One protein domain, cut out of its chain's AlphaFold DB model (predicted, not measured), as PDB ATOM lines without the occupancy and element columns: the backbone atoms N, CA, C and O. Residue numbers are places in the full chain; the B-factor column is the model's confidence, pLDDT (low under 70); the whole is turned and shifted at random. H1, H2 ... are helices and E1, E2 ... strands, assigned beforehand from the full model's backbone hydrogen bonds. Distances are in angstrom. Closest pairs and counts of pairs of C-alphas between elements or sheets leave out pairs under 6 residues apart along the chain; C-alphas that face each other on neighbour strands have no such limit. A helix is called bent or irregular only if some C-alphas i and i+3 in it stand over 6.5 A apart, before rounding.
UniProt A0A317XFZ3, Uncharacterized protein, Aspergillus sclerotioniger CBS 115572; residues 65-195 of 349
ATOM      1  N   ASP A  65     -23.162  -9.718  -0.357       71.31
ATOM      2  CA  ASP A  65     -24.287  -9.810  -1.284       71.31
ATOM      3  C   ASP A  65     -25.316 -10.766  -0.672       71.31
ATOM      4  O   ASP A  65     -25.062 -11.975  -0.595       71.31
ATOM      5  N   THR A  66     -26.437 -10.229  -0.184       67.69
ATOM      6  CA  THR A  66     -27.583 -11.052   0.223       67.69
ATOM      7  C   THR A  66     -28.584 -11.091  -0.919       67.69
ATOM      8  O   THR A  66     -29.128 -10.070  -1.344       67.69
ATOM      9  N   ARG A  67     -28.850 -12.303  -1.410       58.97
ATOM     10  CA  ARG A  67     -30.005 -12.565  -2.269       58.97
ATOM     11  C   ARG A  67     -31.215 -12.804  -1.377       58.97
ATOM     12  O   ARG A  67     -31.074 -13.427  -0.327       58.97
ATOM     13  N   THR A  68     -32.386 -12.348  -1.814       55.12
ATOM     14  CA  THR A  68     -33.677 -12.770  -1.260       55.12
ATOM     15  C   THR A  68     -33.712 -14.295  -1.253       55.12
ATOM     16  O   THR A  68     -33.753 -14.918  -2.314       55.12
ATOM     17  N   LEU A  69     -33.630 -14.896  -0.069       51.97
ATOM     18  CA  LEU A  69     -34.035 -16.280   0.115       51.97
ATOM     19  C   LEU A  69     -35.556 -16.254   0.267       51.97
ATOM     20  O   LEU A  69     -36.083 -15.446   1.029       51.97
ATOM     21  N   ASP A  70     -36.256 -17.129  -0.451       53.44
ATOM     22  CA  ASP A  70     -37.720 -17.273  -0.383       53.44
ATOM     23  C   ASP A  70     -38.218 -17.799   0.986       53.44
ATOM     24  O   ASP A  70     -39.393 -18.119   1.148       53.44
ATOM     25  N   THR A  71     -37.333 -17.923   1.978       50.06
ATOM     26  CA  THR A  71     -37.603 -18.478   3.308       50.06
ATOM     27  C   THR A  71     -37.480 -17.415   4.400       50.06
ATOM     28  O   THR A  71     -36.697 -16.474   4.261       50.06
ATOM     29  N   ASP A  72     -38.238 -17.587   5.490       50.22
ATOM     30  CA  ASP A  72     -38.198 -16.775   6.719       50.22
ATOM     31  C   ASP A  72     -36.767 -16.436   7.168       50.22
ATOM     32  O   ASP A  72     -35.845 -17.207   6.896       50.22
ATOM     33  N   GLU A  73     -36.610 -15.271   7.822       52.25
ATOM     34  CA  GLU A  73     -35.341 -14.664   8.267       52.25
ATOM     35  C   GLU A  73     -34.206 -15.684   8.418       52.25
ATOM     36  O   GLU A  73     -34.184 -16.484   9.357       52.25
ATOM     37  N   ALA A  74     -33.229 -15.646   7.509       52.28
ATOM     38  CA  ALA A  74     -32.014 -16.416   7.714       52.28
ATOM     39  C   ALA A  74     -31.348 -15.913   9.007       52.28
ATOM     40  O   ALA A  74     -30.875 -14.773   9.068       52.28
ATOM     41  N   LEU A  75     -31.328 -16.753  10.049       57.66
ATOM     42  CA  LEU A  75     -30.633 -16.483  11.308       57.66
ATOM     43  C   LEU A  75     -29.127 -16.392  11.030       57.66
ATOM     44  O   LEU A  75     -28.392 -17.371  11.147       57.66
ATOM     45  N   ALA A  76     -28.654 -15.214  10.632       66.56
ATOM     46  CA  ALA A  76     -27.233 -14.939  10.558       66.56
ATOM     47  C   ALA A  76     -26.709 -14.741  11.991       66.56
ATOM     48  O   ALA A  76     -27.174 -13.826  12.692       66.56
ATOM     49  N   PRO A  77     -25.766 -15.582  12.454       77.88
ATOM     50  CA  PRO A  77     -25.169 -15.401  13.764       77.88
ATOM     51  C   PRO A  77     -24.390 -14.084  13.803       77.88
ATOM     52  O   PRO A  77     -23.783 -13.662  12.814       77.88
ATOM     53  N   PHE A  78     -24.397 -13.435  14.967       87.19
ATOM     54  CA  PHE A  78     -23.486 -12.325  15.214       87.19
ATOM     55  C   PHE A  78     -22.056 -12.828  15.166       87.19
ATOM     56  O   PHE A  78     -21.757 -13.897  15.694       87.19
ATOM     57  N   HIS A  79     -21.175 -12.047  14.556       84.94
ATOM     58  CA  HIS A  79     -19.752 -12.334  14.531       84.94
ATOM     59  C   HIS A  79     -18.952 -11.169  15.094       84.94
ATOM     60  O   HIS A  79     -19.300 -10.001  14.888       84.94
ATOM     61  N   VAL A  80     -17.858 -11.511  15.773       83.25
ATOM     62  CA  VAL A  80     -16.803 -10.569  16.136       83.25
ATOM     63  C   VAL A  80     -15.611 -10.832  15.221       83.25
ATOM     64  O   VAL A  80     -15.092 -11.951  15.171       83.25
ATOM     65  N   PRO A  81     -15.181  -9.822  14.455       74.56
ATOM     66  CA  PRO A  81     -14.091  -9.971  13.493       74.56
ATOM     67  C   PRO A  81     -12.763 -10.319  14.159       74.56
ATOM     68  O   PRO A  81     -12.028 -11.200  13.709       74.56
ATOM     69  N   LEU A  82     -12.502  -9.649  15.275       76.38
ATOM     70  CA  LEU A  82     -11.261  -9.713  16.020       76.38
ATOM     71  C   LEU A  82     -11.210 -10.880  16.998       76.38
ATOM     72  O   LEU A  82     -12.233 -11.407  17.425       76.38
ATOM     73  N   SER A  83      -9.995 -11.261  17.388       75.19
ATOM     74  CA  SER A  83      -9.803 -12.115  18.557       75.19
ATOM     75  C   SER A  83     -10.211 -11.348  19.817       75.19
ATOM     76  O   SER A  83      -9.674 -10.271  20.076       75.19
ATOM     77  N   MET A  84     -11.101 -11.925  20.629       78.44
ATOM     78  CA  MET A  84     -11.523 -11.333  21.910       78.44
ATOM     79  C   MET A  84     -10.434 -11.402  22.994       78.44
ATOM     80  O   MET A  84     -10.623 -10.888  24.084       78.44
ATOM     81  N   HIS A  85      -9.287 -12.027  22.706       73.06
ATOM     82  CA  HIS A  85      -8.142 -12.091  23.626       73.06
ATOM     83  C   HIS A  85      -7.055 -11.059  23.314       73.06
ATOM     84  O   HIS A  85      -6.135 -10.892  24.109       73.06
ATOM     85  N   ARG A  86      -7.071 -10.437  22.124       68.19
ATOM     86  CA  ARG A  86      -5.988  -9.544  21.658       68.19
ATOM     87  C   ARG A  86      -6.497  -8.374  20.808       68.19
ATOM     88  O   ARG A  86      -6.088  -8.237  19.651       68.19
ATOM     89  N   PRO A  87      -7.383  -7.526  21.337       64.56
ATOM     90  CA  PRO A  87      -7.991  -6.474  20.529       64.56
ATOM     91  C   PRO A  87      -7.041  -5.308  20.218       64.56
ATOM     92  O   PRO A  87      -7.161  -4.693  19.158       64.56
ATOM     93  N   PHE A  88      -6.048  -5.055  21.081       68.12
ATOM     94  CA  PHE A  88      -5.112  -3.924  20.965       68.12
ATOM     95  C   PHE A  88      -4.307  -3.923  19.657       68.12
ATOM     96  O   PHE A  88      -3.920  -2.873  19.155       68.12
ATOM     97  N   VAL A  89      -4.103  -5.099  19.050       70.19
ATOM     98  CA  VAL A  89      -3.364  -5.264  17.785       70.19
ATOM     99  C   VAL A  89      -3.976  -4.432  16.650       70.19
ATOM    100  O   VAL A  89      -3.275  -4.033  15.721       70.19
ATOM    101  N   PHE A  90      -5.278  -4.138  16.733       75.62
ATOM    102  CA  PHE A  90      -6.027  -3.419  15.709       75.62
ATOM    103  C   PHE A  90      -6.703  -2.148  16.238       75.62
ATOM    104  O   PHE A  90      -7.634  -1.673  15.592       75.62
ATOM    105  N   GLU A  91      -6.237  -1.569  17.353       74.44
ATOM    106  CA  GLU A  91      -6.850  -0.379  17.978       74.44
ATOM    107  C   GLU A  91      -7.010   0.804  17.005       74.44
ATOM    108  O   GLU A  91      -8.008   1.517  17.030       74.44
ATOM    109  N   ASN A  92      -6.063   0.947  16.072       74.88
ATOM    110  CA  ASN A  92      -6.035   1.996  15.054       74.88
ATOM    111  C   ASN A  92      -6.601   1.536  13.698       74.88
ATOM    112  O   ASN A  92      -6.306   2.117  12.652       74.88
ATOM    113  N   SER A  93      -7.393   0.464  13.669       80.31
ATOM    114  CA  SER A  93      -8.025  -0.034  12.444       80.31
ATOM    115  C   SER A  93      -9.437   0.513  12.278       80.31
ATOM    116  O   SER A  93     -10.212   0.589  13.227       80.31
ATOM    117  N   LEU A  94      -9.802   0.818  11.033       84.81
ATOM    118  CA  LEU A  94     -11.154   1.210  10.653       84.81
ATOM    119  C   LEU A  94     -11.610   0.374   9.462       84.81
ATOM    120  O   LEU A  94     -10.877   0.149   8.495       84.81
ATOM    121  N   THR A  95     -12.846  -0.095   9.547       86.88
ATOM    122  CA  THR A  95     -13.554  -0.757   8.455       86.88
ATOM    123  C   THR A  95     -14.557   0.219   7.876       86.88
ATOM    124  O   THR A  95     -15.294   0.878   8.614       86.88
ATOM    125  N   SER A  96     -14.595   0.313   6.552       88.12
ATOM    126  CA  SER A  96     -15.585   1.120   5.851       88.12
ATOM    127  C   SER A  96     -16.631   0.217   5.210       88.12
ATOM    128  O   SER A  96     -16.308  -0.839   4.677       88.12
ATOM    129  N   PHE A  97     -17.880   0.659   5.219       89.19
ATOM    130  CA  PHE A  97     -18.999  -0.007   4.570       89.19
ATOM    131  C   PHE A  97     -19.532   0.937   3.506       89.19
ATOM    132  O   PHE A  97     -20.007   2.031   3.828       89.19
ATOM    133  N   VAL A  98     -19.423   0.516   2.249       88.50
ATOM    134  CA  VAL A  98     -19.877   1.295   1.098       88.50
ATOM    135  C   VAL A  98     -21.093   0.593   0.494       88.50
ATOM    136  O   VAL A  98     -20.939  -0.469  -0.119       88.50
ATOM    137  N   PRO A  99     -22.301   1.145   0.687       87.38
ATOM    138  CA  PRO A  99     -23.525   0.606   0.136       87.38
ATOM    139  C   PRO A  99     -23.525   0.837  -1.366       87.38
ATOM    140  O   PRO A  99     -23.374   1.954  -1.862       87.38
ATOM    141  N   LEU A 100     -23.724  -0.236  -2.109       84.81
ATOM    142  CA  LEU A 100     -23.908  -0.139  -3.542       84.81
ATOM    143  C   LEU A 100     -25.364  -0.082  -3.911       84.81
ATOM    144  O   LEU A 100     -25.644   0.335  -5.017       84.81
ATOM    145  N   MET A 101     -26.271  -0.403  -3.001       84.19
ATOM    146  CA  MET A 101     -27.696  -0.130  -3.104       84.19
ATOM    147  C   MET A 101     -28.202   0.421  -1.773       84.19
ATOM    148  O   MET A 101     -27.542   0.255  -0.750       84.19
ATOM    149  N   THR A 102     -29.346   1.100  -1.790       85.19
ATOM    150  CA  THR A 102     -29.993   1.554  -0.555       85.19
ATOM    151  C   THR A 102     -30.367   0.349   0.298       85.19
ATOM    152  O   THR A 102     -30.992  -0.580  -0.207       85.19
ATOM    153  N   GLU A 103     -29.992   0.381   1.574       85.75
ATOM    154  CA  GLU A 103     -30.392  -0.637   2.541       85.75
ATOM    155  C   GLU A 103     -31.687  -0.214   3.240       85.75
ATOM    156  O   GLU A 103     -31.899   0.966   3.537       85.75
ATOM    157  N   ASP A 104     -32.533  -1.185   3.564       84.94
ATOM    158  CA  ASP A 104     -33.639  -1.013   4.501       84.94
ATOM    159  C   ASP A 104     -33.390  -1.835   5.777       84.94
ATOM    160  O   ASP A 104     -32.352  -2.477   5.942       84.94
ATOM    161  N   LYS A 105     -34.344  -1.816   6.712       84.00
ATOM    162  CA  LYS A 105     -34.222  -2.572   7.971       84.00
ATOM    163  C   LYS A 105     -34.166  -4.092   7.767       84.00
ATOM    164  O   LYS A 105     -33.706  -4.781   8.666       84.00
ATOM    165  N   GLN A 106     -34.637  -4.588   6.623       78.81
ATOM    166  CA  GLN A 106     -34.686  -6.005   6.261       78.81
ATOM    167  C   GLN A 106     -33.466  -6.441   5.430       78.81
ATOM    168  O   GLN A 106     -33.269  -7.631   5.225       78.81
ATOM    169  N   GLY A 107     -32.648  -5.503   4.948       78.81
ATOM    170  CA  GLY A 107     -31.458  -5.746   4.129       78.81
ATOM    171  C   GLY A 107     -30.228  -4.997   4.643       78.81
ATOM    172  O   GLY A 107     -29.484  -4.423   3.849       78.81
ATOM    173  N   CYS A 108     -30.014  -4.960   5.963       85.25
ATOM    174  CA  CYS A 108     -28.877  -4.268   6.577       85.25
ATOM    175  C   CYS A 108     -28.203  -5.079   7.694       85.25
ATOM    176  O   CYS A 108     -28.668  -6.139   8.117       85.25
ATOM    177  N   ASP A 109     -27.071  -4.571   8.184       87.62
ATOM    178  CA  ASP A 109     -26.430  -5.140   9.367       87.62
ATOM    179  C   ASP A 109     -27.181  -4.738  10.644       87.62
ATOM    180  O   ASP A 109     -27.522  -3.573  10.866       87.62
ATOM    181  N   HIS A 110     -27.379  -5.727  11.507       90.25
ATOM    182  CA  HIS A 110     -27.735  -5.547  12.902       90.25
ATOM    183  C   HIS A 110     -26.454  -5.457  13.722       90.25
ATOM    184  O   HIS A 110     -25.534  -6.251  13.521       90.25
ATOM    185  N   PHE A 111     -26.404  -4.511  14.652       91.19
ATOM    186  CA  PHE A 111     -25.236  -4.278  15.495       91.19
ATOM    187  C   PHE A 111     -25.569  -4.532  16.953       91.19
ATOM    188  O   PHE A 111     -26.665  -4.199  17.407       91.19
ATOM    189  N   LEU A 112     -24.608  -5.105  17.677       93.00
ATOM    190  CA  LEU A 112     -24.659  -5.154  19.130       93.00
ATOM    191  C   LEU A 112     -24.135  -3.822  19.672       93.00
ATOM    192  O   LEU A 112     -22.937  -3.540  19.633       93.00
ATOM    193  N   HIS A 113     -25.044  -2.988  20.158       91.19
ATOM    194  CA  HIS A 113     -24.720  -1.752  20.857       91.19
ATOM    195  C   HIS A 113     -24.317  -2.048  22.303       91.19
ATOM    196  O   HIS A 113     -24.746  -3.050  22.866       91.19
ATOM    197  N   GLY A 114     -23.516  -1.160  22.899       87.81
ATOM    198  CA  GLY A 114     -22.994  -1.314  24.266       87.81
ATOM    199  C   GLY A 114     -21.561  -1.852  24.344       87.81
ATOM    200  O   GLY A 114     -20.983  -1.873  25.419       87.81
ATOM    201  N   VAL A 115     -20.949  -2.214  23.210       84.62
ATOM    202  CA  VAL A 115     -19.588  -2.796  23.135       84.62
ATOM    203  C   VAL A 115     -18.457  -1.751  23.241       84.62
ATOM    204  O   VAL A 115     -17.282  -2.091  23.253       84.62
ATOM    205  N   GLY A 116     -18.798  -0.463  23.345       75.12
ATOM    206  CA  GLY A 116     -17.825   0.625  23.454       75.12
ATOM    207  C   GLY A 116     -17.111   0.968  22.136       75.12
ATOM    208  O   GLY A 116     -16.800   0.116  21.305       75.12
ATOM    209  N   GLY A 117     -16.864   2.263  21.918       75.12
ATOM    210  CA  GLY A 117     -16.121   2.756  20.747       75.12
ATOM    211  C   GLY A 117     -14.599   2.750  20.926       75.12
ATOM    212  O   GLY A 117     -13.878   3.072  19.988       75.12
ATOM    213  N   THR A 118     -14.117   2.416  22.123       79.94
ATOM    214  CA  THR A 118     -12.701   2.419  22.507       79.94
ATOM    215  C   THR A 118     -12.222   1.000  22.784       79.94
ATOM    216  O   THR A 118     -13.033   0.104  23.011       79.94
ATOM    217  N   ILE A 119     -10.901   0.809  22.811       79.38
ATOM    218  CA  ILE A 119     -10.303  -0.482  23.162       79.38
ATOM    219  C   ILE A 119     -10.702  -0.935  24.573       79.38
ATOM    220  O   ILE A 119     -11.139  -2.064  24.744       79.38
ATOM    221  N   GLN A 120     -10.693  -0.010  25.539       84.12
ATOM    222  CA  GLN A 120     -11.137  -0.275  26.908       84.12
ATOM    223  C   GLN A 120     -12.597  -0.736  26.953       84.12
ATOM    224  O   GLN A 120     -12.911  -1.709  27.621       84.12
ATOM    225  N   GLY A 121     -13.490  -0.077  26.207       86.94
ATOM    226  CA  GLY A 121     -14.893  -0.493  26.167       86.94
ATOM    227  C   GLY A 121     -15.077  -1.888  25.560       86.94
ATOM    228  O   GLY A 121     -15.976  -2.620  25.968       86.94
ATOM    229  N   PHE A 122     -14.204  -2.278  24.626       87.31
ATOM    230  CA  PHE A 122     -14.200  -3.634  24.090       87.31
ATOM    231  C   PHE A 122     -13.665  -4.663  25.095       87.31
ATOM    232  O   PHE A 122     -14.214  -5.763  25.164       87.31
ATOM    233  N   ASP A 123     -12.643  -4.322  25.882       87.31
ATOM    234  CA  ASP A 123     -12.151  -5.172  26.973       87.31
ATOM    235  C   ASP A 123     -13.246  -5.382  28.031       87.31
ATOM    236  O   ASP A 123     -13.556  -6.526  28.366       87.31
ATOM    237  N   ASP A 124     -13.930  -4.309  28.444       89.50
ATOM    238  CA  ASP A 124     -15.074  -4.371  29.362       89.50
ATOM    239  C   ASP A 124     -16.182  -5.289  28.802       89.50
ATOM    240  O   ASP A 124     -16.746  -6.132  29.505       89.50
ATOM    241  N   PHE A 125     -16.478  -5.181  27.501       91.44
ATOM    242  CA  PHE A 125     -17.402  -6.092  26.821       91.44
ATOM    243  C   PHE A 125     -16.924  -7.549  26.857       91.44
ATOM    244  O   PHE A 125     -17.731  -8.446  27.112       91.44
ATOM    245  N   CYS A 126     -15.637  -7.807  26.608       89.88
ATOM    246  CA  CYS A 126     -15.075  -9.156  26.641       89.88
ATOM    247  C   CYS A 126     -15.175  -9.779  28.035       89.88
ATOM    248  O   CYS A 126     -15.505 -10.962  28.142       89.88
ATOM    249  N   GLU A 127     -14.953  -8.998  29.092       91.19
ATOM    250  CA  GLU A 127     -15.125  -9.437  30.478       91.19
ATOM    251  C   GLU A 127     -16.577  -9.824  30.772       91.19
ATOM    252  O   GLU A 127     -16.842 -10.921  31.277       91.19
ATOM    253  N   VAL A 128     -17.535  -8.965  30.407       92.88
ATOM    254  CA  VAL A 128     -18.964  -9.246  30.612       92.88
ATOM    255  C   VAL A 128     -19.402 -10.469  29.802       92.88
ATOM    256  O   VAL A 128     -20.108 -11.342  30.313       92.88
ATOM    257  N   TYR A 129     -18.940 -10.591  28.556       92.75
ATOM    258  CA  TYR A 129     -19.257 -11.743  27.719       92.75
ATOM    259  C   TYR A 129     -18.619 -13.040  28.243       92.75
ATOM    260  O   TYR A 129     -19.258 -14.092  28.215       92.75
ATOM    261  N   ALA A 130     -17.405 -12.987  28.797       91.75
ATOM    262  CA  ALA A 130     -16.776 -14.137  29.441       91.75
ATOM    263  C   ALA A 130     -17.579 -14.622  30.660       91.75
ATOM    264  O   ALA A 130     -17.824 -15.821  30.791       91.75
ATOM    265  N   GLN A 131     -18.065 -13.706  31.506       92.12
ATOM    266  CA  GLN A 131     -18.933 -14.045  32.645       92.12
ATOM    267  C   GLN A 131     -20.264 -14.662  32.197       92.12
ATOM    268  O   GLN A 131     -20.774 -15.597  32.817       92.12
ATOM    269  N   TYR A 132     -20.832 -14.142  31.109       93.38
ATOM    270  CA  TYR A 132     -22.031 -14.693  30.491       93.38
ATOM    271  C   TYR A 132     -21.816 -16.137  29.993       93.38
ATOM    272  O   TYR A 132     -22.671 -17.000  30.215       93.38
ATOM    273  N   LEU A 133     -20.669 -16.413  29.366       92.25
ATOM    274  CA  LEU A 133     -20.309 -17.741  28.863       92.25
ATOM    275  C   LEU A 133     -20.014 -18.747  29.979       92.25
ATOM    276  O   LEU A 133     -20.431 -19.899  29.863       92.25
ATOM    277  N   ASP A 134     -19.340 -18.332  31.053       89.44
ATOM    278  CA  ASP A 134     -18.963 -19.206  32.173       89.44
ATOM    279  C   ASP A 134     -20.194 -19.875  32.811       89.44
ATOM    280  O   ASP A 134     -20.250 -21.092  32.991       89.44
ATOM    281  N   ARG A 135     -21.280 -19.107  32.985       86.81
ATOM    282  CA  ARG A 135     -22.583 -19.611  33.468       86.81
ATOM    283  C   ARG A 135     -23.214 -20.680  32.565       86.81
ATOM    284  O   ARG A 135     -24.170 -21.338  32.972       86.81
ATOM    285  N   ARG A 136     -22.717 -20.828  31.336       86.69
ATOM    286  CA  ARG A 136     -23.182 -21.766  30.307       86.69
ATOM    287  C   ARG A 136     -22.123 -22.811  29.931       86.69
ATOM    288  O   ARG A 136     -22.354 -23.585  29.005       86.69
ATOM    289  N   GLY A 137     -20.982 -22.845  30.625       84.62
ATOM    290  CA  GLY A 137     -19.870 -23.758  30.335       84.62
ATOM    291  C   GLY A 137     -19.104 -23.436  29.046       84.62
ATOM    292  O   GLY A 137     -18.481 -24.327  28.469       84.62
ATOM    293  N   GLY A 138     -19.183 -22.194  28.557       85.56
ATOM    294  CA  GLY A 138     -18.466 -21.717  27.372       85.56
ATOM    295  C   GLY A 138     -17.139 -21.028  27.705       85.56
ATOM    296  O   GLY A 138     -16.869 -20.688  28.851       85.56
ATOM    297  N   VAL A 139     -16.320 -20.776  26.679       84.94
ATOM    298  CA  VAL A 139     -15.058 -20.025  26.800       84.94
ATOM    299  C   VAL A 139     -14.980 -18.916  25.762       84.94
ATOM    300  O   VAL A 139     -15.534 -19.032  24.667       84.94
ATOM    301  N   LEU A 140     -14.254 -17.852  26.104       82.56
ATOM    302  CA  LEU A 140     -14.071 -16.708  25.224       82.56
ATOM    303  C   LEU A 140     -13.358 -17.129  23.919       82.56
ATOM    304  O   LEU A 140     -12.294 -17.757  23.981       82.56
ATOM    305  N   PRO A 141     -13.884 -16.788  22.733       77.62
ATOM    306  CA  PRO A 141     -13.297 -17.232  21.472       77.62
ATOM    307  C   PRO A 141     -11.914 -16.630  21.184       77.62
ATOM    308  O   PRO A 141     -11.723 -15.418  21.194       77.62
ATOM    309  N   PHE A 142     -10.947 -17.489  20.847       71.38
ATOM    310  CA  PHE A 142      -9.567 -17.081  20.534       71.38
ATOM    311  C   PHE A 142      -9.335 -16.718  19.056       71.38
ATOM    312  O   PHE A 142      -8.407 -15.977  18.730       71.38
ATOM    313  N   ARG A 143     -10.160 -17.247  18.144       69.56
ATOM    314  CA  ARG A 143      -9.966 -17.126  16.688       69.56
ATOM    315  C   ARG A 143     -10.609 -15.853  16.130       69.56
ATOM    316  O   ARG A 143     -11.606 -15.385  16.664       69.56
ATOM    317  N   PHE A 144     -10.075 -15.338  15.026       72.00
ATOM    318  CA  PHE A 144     -10.716 -14.282  14.232       72.00
ATOM    319  C   PHE A 144     -12.027 -14.771  13.599       72.00
ATOM    320  O   PHE A 144     -12.154 -15.959  13.292       72.00
ATOM    321  N   GLY A 145     -12.971 -13.854  13.378       69.81
ATOM    322  CA  GLY A 145     -14.222 -14.101  12.653       69.81
ATOM    323  C   GLY A 145     -15.150 -15.122  13.313       69.81
ATOM    324  O   GLY A 145     -15.842 -15.859  12.614       69.81
ATOM    325  N   HIS A 146     -15.136 -15.223  14.641       77.62
ATOM    326  CA  HIS A 146     -15.950 -16.191  15.371       77.62
ATOM    327  C   HIS A 146     -17.373 -15.673  15.602       77.62
ATOM    328  O   HIS A 146     -17.623 -14.466  15.619       77.62
ATOM    329  N   HIS A 147     -18.301 -16.601  15.818       86.56
ATOM    330  CA  HIS A 147     -19.682 -16.279  16.159       86.56
ATOM    331  C   HIS A 147     -19.855 -16.056  17.665       86.56
ATOM    332  O   HIS A 147     -19.184 -16.708  18.469       86.56
ATOM    333  N   ILE A 148     -20.778 -15.170  18.038       89.00
ATOM    334  CA  ILE A 148     -21.151 -14.883  19.426       89.00
ATOM    335  C   ILE A 148     -22.668 -14.966  19.636       89.00
ATOM    336  O   ILE A 148     -23.447 -14.701  18.716       89.00
ATOM    337  N   ASP A 149     -23.088 -15.283  20.863       90.31
ATOM    338  CA  ASP A 149     -24.491 -15.227  21.300       90.31
ATOM    339  C   ASP A 149     -24.841 -13.806  21.776       90.31
ATOM    340  O   ASP A 149     -24.987 -13.525  22.967       90.31
ATOM    341  N   ALA A 150     -24.914 -12.872  20.825       91.62
ATOM    342  CA  ALA A 150     -25.232 -11.473  21.113       91.62
ATOM    343  C   ALA A 150     -26.671 -11.289  21.626       91.62
ATOM    344  O   ALA A 150     -26.926 -10.404  22.439       91.62
ATOM    345  N   GLU A 151     -27.613 -12.113  21.162       91.50
ATOM    346  CA  GLU A 151     -29.016 -12.045  21.587       91.50
ATOM    347  C   GLU A 151     -29.183 -12.499  23.027       91.50
ATOM    348  O   GLU A 151     -29.816 -11.810  23.825       91.50
ATOM    349  N   GLY A 152     -28.583 -13.637  23.375       92.69
ATOM    350  CA  GLY A 152     -28.598 -14.140  24.732       92.69
ATOM    351  C   GLY A 152     -27.879 -13.196  25.696       92.69
ATOM    352  O   GLY A 152     -28.346 -13.040  26.824       92.69
ATOM    353  N   LEU A 153     -26.805 -12.530  25.255       93.94
ATOM    354  CA  LEU A 153     -26.142 -11.490  26.041       93.94
ATOM    355  C   LEU A 153     -27.046 -10.265  26.247       93.94
ATOM    356  O   LEU A 153     -27.233  -9.841  27.384       93.94
ATOM    357  N   ALA A 154     -27.641  -9.724  25.180       94.62
ATOM    358  CA  ALA A 154     -28.541  -8.572  25.265       94.62
ATOM    359  C   ALA A 154     -29.808  -8.872  26.082       94.62
ATOM    360  O   ALA A 154     -30.329  -7.996  26.762       94.62
ATOM    361  N   HIS A 155     -30.283 -10.119  26.071       94.88
ATOM    362  CA  HIS A 155     -31.379 -10.553  26.932       94.88
ATOM    363  C   HIS A 155     -30.973 -10.649  28.409       94.88
ATOM    364  O   HIS A 155     -31.775 -10.340  29.287       94.88
ATOM    365  N   ALA A 156     -29.741 -11.081  28.693       94.50
ATOM    366  CA  ALA A 156     -29.221 -11.181  30.056       94.50
ATOM    367  C   ALA A 156     -28.851  -9.816  30.663       94.50
ATOM    368  O   ALA A 156     -28.924  -9.666  31.881       94.50
ATOM    369  N   HIS A 157     -28.469  -8.852  29.822       94.50
ATOM    370  CA  HIS A 157     -27.991  -7.519  30.202       94.50
ATOM    371  C   HIS A 157     -28.645  -6.404  29.353       94.50
ATOM    372  O   HIS A 157     -27.943  -5.669  28.646       94.50
ATOM    373  N   PRO A 158     -29.988  -6.271  29.374       94.44
ATOM    374  CA  PRO A 158     -30.725  -5.331  28.520       94.44
ATOM    375  C   PRO A 158     -30.462  -3.855  28.850       94.44
ATOM    376  O   PRO A 158     -30.742  -2.975  28.039       94.44
ATOM    377  N   GLU A 159     -29.943  -3.565  30.044       94.12
ATOM    378  CA  GLU A 159     -29.543  -2.229  30.480       94.12
ATOM    379  C   GLU A 159     -28.232  -1.747  29.843       94.12
ATOM    380  O   GLU A 159     -27.994  -0.539  29.788       94.12
ATOM    381  N   VAL A 160     -27.398  -2.672  29.355       92.06
ATOM    382  CA  VAL A 160     -26.090  -2.371  28.751       92.06
ATOM    383  C   VAL A 160     -26.113  -2.591  27.244       92.06
ATOM    384  O   VAL A 160     -25.623  -1.752  26.486       92.06
ATOM    385  N   PHE A 161     -26.687  -3.711  26.799       95.31
ATOM    386  CA  PHE A 161     -26.610  -4.137  25.408       95.31
ATOM    387  C   PHE A 161     -27.971  -4.137  24.730       95.31
ATOM    388  O   PHE A 161     -28.988  -4.544  25.285       95.31
ATOM    389  N   SER A 162     -27.974  -3.716  23.471       94.44
ATOM    390  CA  SER A 162     -29.165  -3.717  22.626       94.44
ATOM    391  C   SER A 162     -28.796  -4.038  21.185       94.44
ATOM    392  O   SER A 162     -27.672  -3.794  20.747       94.44
ATOM    393  N   ILE A 163     -29.739  -4.617  20.447       92.56
ATOM    394  CA  ILE A 163     -29.544  -5.004  19.051       92.56
ATOM    395  C   ILE A 163     -30.482  -4.184  18.179       92.56
ATOM    396  O   ILE A 163     -31.699  -4.242  18.359       92.56
ATOM    397  N   TYR A 164     -29.921  -3.469  17.202       90.19
ATOM    398  CA  TYR A 164     -30.708  -2.702  16.241       90.19
ATOM    399  C   TYR A 164     -30.195  -2.862  14.806       90.19
ATOM    400  O   TYR A 164     -28.978  -2.900  14.589       90.19
ATOM    401  N   PRO A 165     -31.106  -2.918  13.813       89.56
ATOM    402  CA  PRO A 165     -30.745  -2.763  12.412       89.56
ATOM    403  C   PRO A 165     -30.297  -1.324  12.151       89.56
ATOM    404  O   PRO A 165     -31.006  -0.374  12.501       89.56
ATOM    405  N   ILE A 166     -29.156  -1.155  11.485       90.19
ATOM    406  CA  ILE A 166     -28.685   0.162  11.046       90.19
ATOM    407  C   ILE A 166     -28.514   0.135   9.524       90.19
ATOM    408  O   ILE A 166     -27.453  -0.273   9.033       90.19
ATOM    409  N   PRO A 167     -29.517   0.596   8.756       88.19
ATOM    410  CA  PRO A 167     -29.397   0.699   7.311       88.19
ATOM    411  C   PRO A 167     -28.477   1.846   6.901       88.19
ATOM    412  O   PRO A 167     -28.400   2.893   7.553       88.19
ATOM    413  N   LEU A 168     -27.778   1.654   5.791       87.06
ATOM    414  CA  LEU A 168     -27.140   2.718   5.037       87.06
ATOM    415  C   LEU A 168     -28.178   3.392   4.116       87.06
ATOM    416  O   LEU A 168     -28.692   2.752   3.195       87.06
ATOM    417  N   PRO A 169     -28.493   4.682   4.336       77.75
ATOM    418  CA  PRO A 169     -29.684   5.314   3.764       77.75
ATOM    419  C   PRO A 169     -29.606   5.562   2.251       77.75
ATOM    420  O   PRO A 169     -30.635   5.780   1.615       77.75
ATOM    421  N   SER A 170     -28.410   5.561   1.655       84.56
ATOM    422  CA  SER A 170     -28.235   5.637   0.200       84.56
ATOM    423  C   SER A 170     -26.821   5.237  -0.227       84.56
ATOM    424  O   SER A 170     -25.901   5.186   0.589       84.56
ATOM    425  N   THR A 171     -26.631   5.069  -1.536       83.81
ATOM    426  CA  THR A 171     -25.341   4.778  -2.189       83.81
ATOM    427  C   THR A 171     -24.301   5.898  -2.104       83.81
ATOM    428  O   THR A 171     -23.154   5.699  -2.494       83.81
ATOM    429  N   SER A 172     -24.677   7.084  -1.614       81.75
ATOM    430  CA  SER A 172     -23.759   8.212  -1.407       81.75
ATOM    431  C   SER A 172     -23.171   8.264   0.005       81.75
ATOM    432  O   SER A 172     -22.432   9.193   0.317       81.75
ATOM    433  N   HIS A 173     -23.534   7.321   0.877       85.69
ATOM    434  CA  HIS A 173     -23.058   7.273   2.257       85.69
ATOM    435  C   HIS A 173     -21.929   6.262   2.410       85.69
ATOM    436  O   HIS A 173     -21.862   5.272   1.692       85.69
ATOM    437  N   VAL A 174     -21.065   6.487   3.395       87.06
ATOM    438  CA  VAL A 174     -20.068   5.515   3.848       87.06
ATOM    439  C   VAL A 174     -20.172   5.442   5.364       87.06
ATOM    440  O   VAL A 174     -20.228   6.477   6.026       87.06
ATOM    441  N   ARG A 175     -20.200   4.231   5.924       89.19
ATOM    442  CA  ARG A 175     -20.073   4.033   7.374       89.19
ATOM    443  C   ARG A 175     -18.643   3.646   7.695       89.19
ATOM    444  O   ARG A 175     -18.139   2.683   7.130       89.19
ATOM    445  N   PHE A 176     -18.031   4.365   8.623       88.88
ATOM    446  CA  PHE A 176     -16.772   3.979   9.247       88.88
ATOM    447  C   PHE A 176     -17.071   3.348  10.599       88.88
ATOM    448  O   PHE A 176     -17.945   3.816  11.329       88.88
ATOM    449  N   MET A 177     -16.382   2.257  10.900       86.88
ATOM    450  CA  MET A 177     -16.617   1.477  12.103       86.88
ATOM    451  C   MET A 177     -15.315   0.830  12.559       86.88
ATOM    452  O   MET A 177     -14.553   0.310  11.741       86.88
ATOM    453  N   VAL A 178     -15.081   0.812  13.866       85.12
ATOM    454  CA  VAL A 178     -14.014  -0.005  14.449       85.12
ATOM    455  C   VAL A 178     -14.315  -1.497  14.223       85.12
ATOM    456  O   VAL A 178     -15.477  -1.912  14.287       85.12
ATOM    457  N   PRO A 179     -13.308  -2.332  13.923       80.56
ATOM    458  CA  PRO A 179     -13.527  -3.716  13.508       80.56
ATOM    459  C   PRO A 179     -14.004  -4.638  14.634       80.56
ATOM    460  O   PRO A 179     -14.330  -5.778  14.351       80.56
ATOM    461  N   TRP A 180     -14.047  -4.203  15.895       83.25
ATOM    462  CA  TRP A 180     -14.503  -5.046  17.007       83.25
ATOM    463  C   TRP A 180     -16.004  -4.965  17.294       83.25
ATOM    464  O   TRP A 180     -16.493  -5.753  18.100       83.25
ATOM    465  N   ILE A 181     -16.750  -4.056  16.656       87.62
ATOM    466  CA  ILE A 181     -18.199  -3.978  16.885       87.62
ATOM    467  C   ILE A 181     -18.863  -5.247  16.322       87.62
ATOM    468  O   ILE A 181     -18.792  -5.480  15.107       87.62
ATOM    469  N   PRO A 182     -19.533  -6.058  17.166       89.75
ATOM    470  CA  PRO A 182     -20.188  -7.268  16.713       89.75
ATOM    471  C   PRO A 182     -21.373  -6.933  15.819       89.75
ATOM    472  O   PRO A 182     -22.176  -6.041  16.117       89.75
ATOM    473  N   ARG A 183     -21.507  -7.685  14.729       88.75
ATOM    474  CA  ARG A 183     -22.585  -7.479  13.761       88.75
ATOM    475  C   ARG A 183     -23.118  -8.787  13.201       88.75
ATOM    476  O   ARG A 183     -22.411  -9.792  13.162       88.75
ATOM    477  N   ALA A 184     -24.346  -8.748  12.715       87.31
ATOM    478  CA  ALA A 184     -24.970  -9.820  11.959       87.31
ATOM    479  C   ALA A 184     -25.681  -9.228  10.743       87.31
ATOM    480  O   ALA A 184     -26.441  -8.272  10.873       87.31
ATOM    481  N   THR A 185     -25.476  -9.804   9.563       80.62
ATOM    482  CA  THR A 185     -26.271  -9.439   8.385       80.62
ATOM    483  C   THR A 185     -27.574 -10.224   8.422       80.62
ATOM    484  O   THR A 185     -27.608 -11.363   7.971       80.62
ATOM    485  N   ARG A 186     -28.620  -9.644   9.014       71.75
ATOM    486  CA  ARG A 186     -29.918 -10.308   9.193       71.75
ATOM    487  C   ARG A 186     -30.971  -9.685   8.295       71.75
ATOM    488  O   ARG A 186     -30.975  -8.470   8.098       71.75
ATOM    489  N   GLY A 187     -31.874 -10.536   7.832       62.97
ATOM    490  CA  GLY A 187     -33.045 -10.153   7.064       62.97
ATOM    491  C   GLY A 187     -33.013 -10.671   5.628       62.97
ATOM    492  O   GLY A 187     -32.000 -11.164   5.130       62.97
ATOM    493  N   ASN A 188     -34.177 -10.595   4.990       67.62
ATOM    494  CA  ASN A 188     -34.442 -11.202   3.686       67.62
ATOM    495  C   ASN A 188     -34.370 -10.193   2.532       67.62
ATOM    496  O   ASN A 188     -34.642 -10.542   1.386       67.62
ATOM    497  N   GLY A 189     -34.033  -8.936   2.823       67.69
ATOM    498  CA  GLY A 189     -33.916  -7.871   1.838       67.69
ATOM    499  C   GLY A 189     -32.652  -7.997   0.978       67.69
ATOM    500  O   GLY A 189     -31.636  -8.546   1.422       67.69
ATOM    501  N   PRO A 190     -32.684  -7.475  -0.260       70.75
ATOM    502  CA  PRO A 190     -31.502  -7.430  -1.104       70.75
ATOM    503  C   PRO A 190     -30.483  -6.441  -0.528       70.75
ATOM    504  O   PRO A 190     -30.821  -5.300  -0.204       70.75
ATOM    505  N   ARG A 191     -29.221  -6.863  -0.436       78.88
ATOM    506  CA  ARG A 191     -28.120  -6.036   0.066       78.88
ATOM    507  C   ARG A 191     -26.885  -6.241  -0.785       78.88
ATOM    508  O   ARG A 191     -26.506  -7.373  -1.053       78.88
ATOM    509  N   LEU A 192     -26.207  -5.144  -1.116       79.50
ATOM    510  CA  LEU A 192     -24.890  -5.180  -1.739       79.50
ATOM    511  C   LEU A 192     -23.985  -4.117  -1.113       79.50
ATOM    512  O   LEU A 192     -24.201  -2.919  -1.314       79.50
ATOM    513  N   VAL A 193     -22.971  -4.550  -0.361       82.44
ATOM    514  CA  VAL A 193     -22.035  -3.669   0.359       82.44
ATOM    515  C   VAL A 193     -20.593  -4.109   0.147       82.44
ATOM    516  O   VAL A 193     -20.255  -5.277   0.341       82.44
ATOM    517  N   LEU A 194     -19.726  -3.152  -0.184       85.56
ATOM    518  CA  LEU A 194     -18.273  -3.340  -0.173       85.56
ATOM    519  C   LEU A 194     -17.724  -3.058   1.223       85.56
ATOM    520  O   LEU A 194     -18.131  -2.086   1.865       85.56
ATOM    521  N   GLN A 195     -16.785  -3.890   1.676       82.56
ATOM    522  CA  GLN A 195     -16.269  -3.857   3.053       82.56
ATOM    523  C   GLN A 195     -14.753  -3.657   3.124       82.56
ATOM    524  O   GLN A 195     -14.027  -4.529   3.594       82.56
TER     525      GLN A 195
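Overview. This is residues 65 to 195 of the 349 residues of an uncharacterized protein of Aspergillus sclerotioniger CBS 115572 (UniProt A0A317XFZ3). Two small sheets of three short strands each, E6 E2 E8 and E5 E3 E7, form two walls of a loose ring, coming together at one end where E8 passes Cys 108 of E3, while the long helix H2 lies across the other end. The short strand pair E1 and E4 lies beside E7, H3 fills a place between H2 and the sheet E5 E3 E7, and the small H1 sits at the corner by the first residues of H2. The printed part has 131 residues with three named helices and eight named strands, in the order E1 H1 E2 E3 H2 E4 H3 E5 E6 E7 E8; each of the three sheets is antiparallel, the third being E1 and E4. The class is mixed, helices and strands, though under half of the residues, 61 of 131, are in named elements. The whole is compact, with a radius of gyration of the C-alphas of 15.0 A, and rounded, with spans of 39 by 35 by 27 A.

Along the chain. After a stretch of 13 residues with no named element, 65 to 77, E1 covers residues 78 to 80, beginning at C-alpha 78 (-23.486, -12.325, 15.214). H1 covers residues 87 to 90; it is neither bent nor irregular, but only just, as C-alphas 87 and 90 are 6.0 A apart. E2 is residues 94 to 99, 16.2 A long, and E3 is residues 108 to 113, 15.1 A long. H2, residues 119 to 134, is the longest helix at 22.5 A and begins at C-alpha 119 (-10.303, -0.482, 23.162). E4 is residues 146 to 148, H3 residues 150 to 156 at 9.8 A, and E5 residues 162 to 166 at 12.2 A. E6 is residues 175 to 177, E7 residues 183 to 186, and E8 residues 191 to 194, ending at C-alpha 194 (-18.273, -3.340, -0.173).

Arrangement. In the sheet E5 E3 E7, E3 is the inner strand; the sheet is only just strongly twisted, with C-alphas up to 4.0 A off its best plane. N 113 and O 162 are 2.8 A apart between E3 and E5, and N 110 and O 184 are 2.8 A apart between E3 and E7. H3 is on this sheet at a height over the sheet of 8.0 A, over E5, and runs along the strands, at 8 degrees to E5 on the local plane; Ala 154 and Ser 162 have their closest C-alphas, 5.6 A apart. The C-alphas of Phe 78 in E1 and Ala 184 in E7, the closest of the two strands, are 4.4 A apart. E1 and E4 are antiparallel, with N 148 and O 78 2.8 A apart. In the other sheet the pairing of E2 is staggered: with E6 over residues 95 to 97, where N 95 and O 177 are 2.8 A apart, and with E8 over residues 98 to 99, where N 98 and O 194 are 2.9 A apart. The C-alphas of Cys 108 in E3 and Arg 191 in E8, their closest, are 6.8 A apart, while E2 and E3 are apart. H2 touches H1 with residues 119 to 123 alone, closest at the C-alphas of Phe 88 and Ile 119, 6.6 A. H2 and H3 are close but not clearly touching, with the C-alphas of Tyr 132 and Leu 153 6.9 A apart, and about perpendicular at 71 degrees, only just beyond steep. Each O i to N i+4 pair in H2 and H3 is within hydrogen-bond range; H1 is too short for such a pair.

Size, cuts and confidence. The two C-alphas farthest apart, those of Gly 137 and Ser 172, are 45.2 A apart, and those of Asp 65 and Gln 195 are 10.9 A apart. The printed part has no cut. The link from H2 to E4, 11 residues, is long. Residues 65 to 66 pair antiparallel with residues 191 to 192 of E8. The mean pLDDT of the printed part is 81.7; residues 66 to 76, 86 to 88, 143, 145 and 187 to 189 are under 70.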